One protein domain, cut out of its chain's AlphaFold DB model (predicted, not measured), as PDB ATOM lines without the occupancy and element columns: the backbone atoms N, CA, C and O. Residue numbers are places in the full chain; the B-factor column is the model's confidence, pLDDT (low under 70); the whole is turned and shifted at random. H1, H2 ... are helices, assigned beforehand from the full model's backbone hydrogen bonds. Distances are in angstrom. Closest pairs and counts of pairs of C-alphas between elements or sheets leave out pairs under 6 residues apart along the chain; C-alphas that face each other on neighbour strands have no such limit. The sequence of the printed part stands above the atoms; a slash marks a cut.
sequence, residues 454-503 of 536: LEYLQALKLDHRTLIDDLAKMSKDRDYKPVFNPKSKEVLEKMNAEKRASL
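AT A GLANCE: This is residues 454 to 503 of the 536 residues of the protein "Adenine specific DNA methyltransferase" of Helicobacter pylori (UniProt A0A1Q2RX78). A slender helical hairpin with its two helices shifted lengthwise: H1 runs out, the stretched link of residues 477 to 486 folds back beside it, and H2 starts next to the first half of H1. H2 runs on past the beginning of H1, and its residues 496 to 503 stick out. The printed part has 50 residues, with two named helices, H1 then H2, and no named strand; its class is all helix. It is only just loose, close to extended, with a radius of gyration of the C-alphas of 14.6 A, and a rod spanning 49 by 18 by 7 A.

IN THESE COORDINATES: H1, residues 454 to 476, begins with C-alpha 454 at (230.271, 258.990, 232.616) and is 33.8 A long. H2, residues 487 to 503, is 24.6 A long and ends with C-alpha 503 at (243.719, 253.454, 217.939).

HOW THE PARTS SIT: H1 touches H2 with residues 455 to 463 alone, and H2 touches H1 with residues 487 to 492 alone. Their closest C-alphas, of Ala 459 and Ser 488, are 4.7 A apart. The helical hairpin has a shallow tilt of 21 degrees, opposite ways. Every O i to N i+4 pair is within hydrogen-bond range in H2, and 18 of 19 in H1.

THE WHOLE: The C-alphas farthest apart, of Lys 476 and Leu 503, are 48.8 A apart. The printed part has no cut, and its link is short. No printed residue is under 70 in pLDDT.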
ATOM      1  N   LEU A 454     231.021 258.249 231.601       90.31
ATOM      2  CA  LEU A 454     230.271 258.990 232.616       90.31
ATOM      3  C   LEU A 454     229.616 260.244 232.032       90.31
ATOM      4  O   LEU A 454     228.426 260.463 232.256       90.31
ATOM      5  N   GLU A 455     230.358 261.019 231.241       90.56
ATOM      6  CA  GLU A 455     229.836 262.213 230.565       90.56
ATOM      7  C   GLU A 455     228.674 261.869 229.629       90.56
ATOM      8  O   GLU A 455     227.643 262.538 229.625       90.56
ATOM      9  N   TYR A 456     228.800 260.766 228.891       92.31
ATOM     10  CA  TYR A 456     227.751 260.276 228.007       92.31
ATOM     11  C   TYR A 456     226.488 259.867 228.779       92.31
ATOM     12  O   TYR A 456     225.384 260.279 228.422       92.31
ATOM     13  N   LEU A 457     226.635 259.139 229.890       91.00
ATOM     14  CA  LEU A 457     225.511 258.792 230.764       91.00
ATOM     15  C   LEU A 457     224.816 260.043 231.332       91.00
ATOM     16  O   LEU A 457     223.587 260.087 231.417       91.00
ATOM     17  N   GLN A 458     225.580 261.064 231.723       91.88
ATOM     18  CA  GLN A 458     225.028 262.333 232.202       91.88
ATOM     19  C   GLN A 458     224.295 263.090 231.087       91.88
ATOM     20  O   GLN A 458     223.198 263.604 231.321       91.88
ATOM     21  N   ALA A 459     224.853 263.107 229.874       91.94
ATOM     22  CA  ALA A 459     224.228 263.713 228.705       91.94
ATOM     23  C   ALA A 459     222.908 263.020 228.339       91.94
ATOM     24  O   ALA A 459     221.908 263.702 228.136       91.94
ATOM     25  N   LEU A 460     222.858 261.683 228.356       90.81
ATOM     26  CA  LEU A 460     221.626 260.917 228.132       90.81
ATOM     27  C   LEU A 460     220.528 261.275 229.143       90.81
ATOM     28  O   LEU A 460     219.376 261.486 228.770       90.81
ATOM     29  N   LYS A 461     220.875 261.375 230.433       90.75
ATOM     30  CA  LYS A 461     219.922 261.760 231.490       90.75
ATOM     31  C   LYS A 461     219.404 263.183 231.315       90.75
ATOM     32  O   LYS A 461     218.230 263.443 231.580       90.75
ATOM     33  N   LEU A 462     220.274 264.102 230.897       90.75
ATOM     34  CA  LEU A 462     219.891 265.480 230.612       90.75
ATOM     35  C   LEU A 462     218.937 265.547 229.415       90.75
ATOM     36  O   LEU A 462     217.889 266.176 229.520       90.75
ATOM     37  N   ASP A 463     219.267 264.849 228.330       90.81
ATOM     38  CA  ASP A 463     218.444 264.759 227.125       90.81
ATOM     39  C   ASP A 463     217.063 264.172 227.427       90.81
ATOM     40  O   ASP A 463     216.050 264.749 227.036       90.81
ATOM     41  N   HIS A 464     216.997 263.075 228.192       88.75
ATOM     42  CA  HIS A 464     215.725 262.487 228.623       88.75
ATOM     43  C   HIS A 464     214.879 263.491 229.411       88.75
ATOM     44  O   HIS A 464     213.700 263.669 229.115       88.75
ATOM     45  N   ARG A 465     215.484 264.225 230.352       88.94
ATOM     46  CA  ARG A 465     214.782 265.267 231.113       88.94
ATOM     47  C   ARG A 465     214.237 266.374 230.210       88.94
ATOM     48  O   ARG A 465     213.069 266.730 230.339       88.94
ATOM     49  N   THR A 466     215.057 266.903 229.302       88.81
ATOM     50  CA  THR A 466     214.638 267.951 228.359       88.81
ATOM     51  C   THR A 466     213.483 267.478 227.480       88.81
ATOM     52  O   THR A 466     212.511 268.206 227.298       88.81
ATOM     53  N   LEU A 467     213.547 266.238 226.999       87.88
ATOM     54  CA  LEU A 467     212.507 265.645 226.170       87.88
ATOM     55  C   LEU A 467     211.178 265.488 226.920       87.88
ATOM     56  O   LEU A 467     210.120 265.796 226.372       87.88
ATOM     57  N   ILE A 468     211.218 265.054 228.182       86.56
ATOM     58  CA  ILE A 468     210.027 264.961 229.037       86.56
ATOM     59  C   ILE A 468     209.416 266.345 229.283       86.56
ATOM     60  O   ILE A 468     208.195 266.496 229.192       86.56
ATOM     61  N   ASP A 469     210.241 267.358 229.554       86.75
ATOM     62  CA  ASP A 469     209.775 268.735 229.735       86.75
ATOM     63  C   ASP A 469     209.093 269.267 228.460       86.75
ATOM     64  O   ASP A 469     208.057 269.932 228.533       86.75
ATOM     65  N   ASP A 470     209.632 268.941 227.287       86.81
ATOM     66  CA  ASP A 470     209.070 269.335 225.997       86.81
ATOM     67  C   ASP A 470     207.763 268.601 225.675       86.81
ATOM     68  O   ASP A 470     206.786 269.239 225.280       86.81
ATOM     69  N   LEU A 471     207.682 267.294 225.944       85.69
ATOM     70  CA  LEU A 471     206.433 266.528 225.855       85.69
ATOM     71  C   LEU A 471     205.357 267.091 226.800       85.69
ATOM     72  O   LEU A 471     204.187 267.211 226.423       85.69
ATOM     73  N   ALA A 472     205.741 267.501 228.012       85.75
ATOM     74  CA  ALA A 472     204.828 268.129 228.960       85.75
ATOM     75  C   ALA A 472     204.328 269.496 228.464       85.75
ATOM     76  O   ALA A 472     203.147 269.808 228.638       85.75
ATOM     77  N   LYS A 473     205.173 270.301 227.808       86.44
ATOM     78  CA  LYS A 473     204.741 271.556 227.165       86.44
ATOM     79  C   LYS A 473     203.798 271.293 225.995       86.44
ATOM     80  O   LYS A 473     202.736 271.904 225.967       86.44
ATOM     81  N   MET A 474     204.109 270.336 225.118       83.25
ATOM     82  CA  MET A 474     203.231 269.942 224.001       83.25
ATOM     83  C   MET A 474     201.847 269.471 224.466       83.25
ATOM     84  O   MET A 474     200.850 269.660 223.776       83.25
ATOM     85  N   SER A 475     201.766 268.851 225.647       81.56
ATOM     86  CA  SER A 475     200.480 268.441 226.223       81.56
ATOM     87  C   SER A 475     199.599 269.627 226.643       81.56
ATOM     88  O   SER A 475     198.376 269.497 226.681       81.56
ATOM     89  N   LYS A 476     200.211 270.779 226.953       86.31
ATOM     90  CA  LYS A 476     199.536 272.005 227.405       86.31
ATOM     91  C   LYS A 476     199.299 272.998 226.271       86.31
ATOM     92  O   LYS A 476     198.286 273.688 226.284       86.31
ATOM     93  N   ASP A 477     200.220 273.061 225.315       85.06
ATOM     94  CA  ASP A 477     200.198 273.966 224.171       85.06
ATOM     95  C   ASP A 477     200.376 273.168 222.871       85.06
ATOM     96  O   ASP A 477     201.411 272.542 222.645       85.06
ATOM     97  N   ARG A 478     199.348 273.197 222.016       75.50
ATOM     98  CA  ARG A 478     199.327 272.461 220.742       75.50
ATOM     99  C   ARG A 478     200.193 273.109 219.660       75.50
ATOM    100  O   ARG A 478     200.555 272.413 218.713       75.50
ATOM    101  N   ASP A 479     200.523 274.392 219.798       81.69
ATOM    102  CA  ASP A 479     201.335 275.137 218.829       81.69
ATOM    103  C   ASP A 479     202.832 275.104 219.179       81.69
ATOM    104  O   ASP A 479     203.683 275.483 218.366       81.69
ATOM    105  N   TYR A 480     203.176 274.599 220.367       81.75
ATOM    106  CA  TYR A 480     204.553 274.430 220.807       81.75
ATOM    107  C   TYR A 480     205.299 273.402 219.943       81.75
ATOM    108  O   TYR A 480     204.960 272.217 219.902       81.75
ATOM    109  N   LYS A 481     206.366 273.859 219.277       78.06
ATOM    110  CA  LYS A 481     207.279 273.022 218.490       78.06
ATOM    111  C   LYS A 481     208.617 272.891 219.215       78.06
ATOM    112  O   LYS A 481     209.383 273.856 219.235       78.06
ATOM    113  N   PRO A 482     208.921 271.731 219.808       78.88
ATOM    114  CA  PRO A 482     210.204 271.524 220.460       78.88
ATOM    115  C   PRO A 482     211.336 271.420 219.440       78.88
ATOM    116  O   PRO A 482     211.208 270.793 218.389       78.88
ATOM    117  N   VAL A 483     212.466 272.032 219.786       74.94
ATOM    118  CA  VAL A 483     213.735 271.933 219.056       74.94
ATOM    119  C   VAL A 483     214.641 271.035 219.888       74.94
ATOM    120  O   VAL A 483     215.587 271.487 220.528       74.94
ATOM    121  N   PHE A 484     214.274 269.759 219.980       79.44
ATOM    122  CA  PHE A 484     215.052 268.796 220.742       79.44
ATOM    123  C   PHE A 484     216.361 268.495 219.998       79.44
ATOM    124  O   PHE A 484     216.342 267.852 218.948       79.44
ATOM    125  N   ASN A 485     217.488 268.978 220.530       80.38
ATOM    126  CA  ASN A 485     218.829 268.672 220.032       80.38
ATOM    127  C   ASN A 485     219.594 267.847 221.086       80.38
ATOM    128  O   ASN A 485     219.964 268.408 222.122       80.38
ATOM    129  N   PRO A 486     219.798 266.536 220.867       84.56
ATOM    130  CA  PRO A 486     220.349 265.638 221.877       84.56
ATOM    131  C   PRO A 486     221.855 265.855 222.069       84.56
ATOM    132  O   PRO A 486     222.660 265.554 221.185       84.56
ATOM    133  N   LYS A 487     222.255 266.308 223.261       87.50
ATOM    134  CA  LYS A 487     223.668 266.477 223.633       87.50
ATOM    135  C   LYS A 487     224.408 265.146 223.707       87.50
ATOM    136  O   LYS A 487     225.607 265.089 223.451       87.50
ATOM    137  N   SER A 488     223.704 264.068 224.037       88.12
ATOM    138  CA  SER A 488     224.253 262.712 224.075       88.12
ATOM    139  C   SER A 488     224.842 262.281 222.731       88.12
ATOM    140  O   SER A 488     225.883 261.628 222.727       88.12
ATOM    141  N   LYS A 489     224.250 262.692 221.596       87.56
ATOM    142  CA  LYS A 489     224.795 262.393 220.259       87.56
ATOM    143  C   LYS A 489     226.128 263.099 220.030       87.56
ATOM    144  O   LYS A 489     227.089 262.449 219.633       87.56
ATOM    145  N   GLU A 490     226.216 264.384 220.370       88.50
ATOM    146  CA  GLU A 490     227.459 265.158 220.255       88.50
ATOM    147  C   GLU A 490     228.579 264.575 221.133       88.50
ATOM    148  O   GLU A 490     229.726 264.467 220.698       88.50
ATOM    149  N   VAL A 491     228.253 264.169 222.366       88.88
ATOM    150  CA  VAL A 491     229.214 263.519 223.272       88.88
ATOM    151  C   VAL A 491     229.667 262.176 222.699       88.88
ATOM    152  O   VAL A 491     230.863 261.901 222.659       88.88
ATOM    153  N   LEU A 492     228.741 261.355 222.199       88.25
ATOM    154  CA  LEU A 492     229.070 260.051 221.628       88.25
ATOM    155  C   LEU A 492     229.960 260.164 220.382       88.25
ATOM    156  O   LEU A 492     230.883 259.367 220.210       88.25
ATOM    157  N   GLU A 493     229.708 261.147 219.518       88.56
ATOM    158  CA  GLU A 493     230.542 261.424 218.345       88.56
ATOM    159  C   GLU A 493     231.963 261.824 218.739       88.56
ATOM    160  O   GLU A 493     232.918 261.258 218.202       88.56
ATOM    161  N   LYS A 494     232.111 262.727 219.716       88.88
ATOM    162  CA  LYS A 494     233.422 263.120 220.257       88.88
ATOM    163  C   LYS A 494     234.173 261.925 220.833       88.88
ATOM    164  O   LYS A 494     235.301 261.670 220.424       88.88
ATOM    165  N   MET A 495     233.517 261.124 221.672       85.38
ATOM    166  CA  MET A 495     234.116 259.918 222.251       85.38
ATOM    167  C   MET A 495     234.558 258.905 221.187       85.38
ATOM    168  O   MET A 495     235.616 258.285 221.298       85.38
ATOM    169  N   ASN A 496     233.751 258.706 220.142       85.69
ATOM    170  CA  ASN A 496     234.105 257.804 219.048       85.69
ATOM    171  C   ASN A 496     235.277 258.343 218.219       85.69
ATOM    172  O   ASN A 496     236.103 257.552 217.763       85.69
ATOM    173  N   ALA A 497     235.359 259.661 218.019       85.12
ATOM    174  CA  ALA A 497     236.481 260.300 217.342       85.12
ATOM    175  C   ALA A 497     237.776 260.178 218.160       85.12
ATOM    176  O   ALA A 497     238.799 259.776 217.612       85.12
ATOM    177  N   GLU A 498     237.718 260.425 219.469       83.88
ATOM    178  CA  GLU A 498     238.846 260.242 220.391       83.88
ATOM    179  C   GLU A 498     239.340 258.794 220.399       83.88
ATOM    180  O   GLU A 498     240.537 258.545 220.282       83.88
ATOM    181  N   LYS A 499     238.418 257.824 220.435       81.56
ATOM    182  CA  LYS A 499     238.763 256.399 220.370       81.56
ATOM    183  C   LYS A 499     239.409 256.003 219.038       81.56
ATOM    184  O   LYS A 499     240.277 255.137 219.007       81.56
ATOM    185  N   ARG A 500     238.977 256.591 217.918       80.00
ATOM    186  CA  ARG A 500     239.618 256.355 216.611       80.00
ATOM    187  C   ARG A 500     241.026 256.942 216.584       80.00
ATOM    188  O   ARG A 500     241.951 256.242 216.197       80.00
ATOM    189  N   ALA A 501     241.190 258.165 217.083       77.00
ATOM    190  CA  ALA A 501     242.492 258.818 217.175       77.00
ATOM    191  C   ALA A 501     243.467 258.056 218.092       77.00
ATOM    192  O   ALA A 501     244.649 257.946 217.768       77.00
ATOM    193  N   SER A 502     242.989 257.478 219.203       76.00
ATOM    194  CA  SER A 502     243.830 256.658 220.083       76.00
ATOM    195  C   SER A 502     244.291 255.372 219.390       76.00
ATOM    196  O   SER A 502     245.478 255.059 219.432       76.00
ATOM    197  N   LEU A 503     243.392 254.674 218.688       74.06
ATOM    198  CA  LEU A 503     243.719 253.454 217.939       74.06
ATOM    199  C   LEU A 503     244.713 253.720 216.796       74.06
ATOM    200  O   LEU A 503     245.632 252.933 216.598       74.06
TER     201      LEU A 503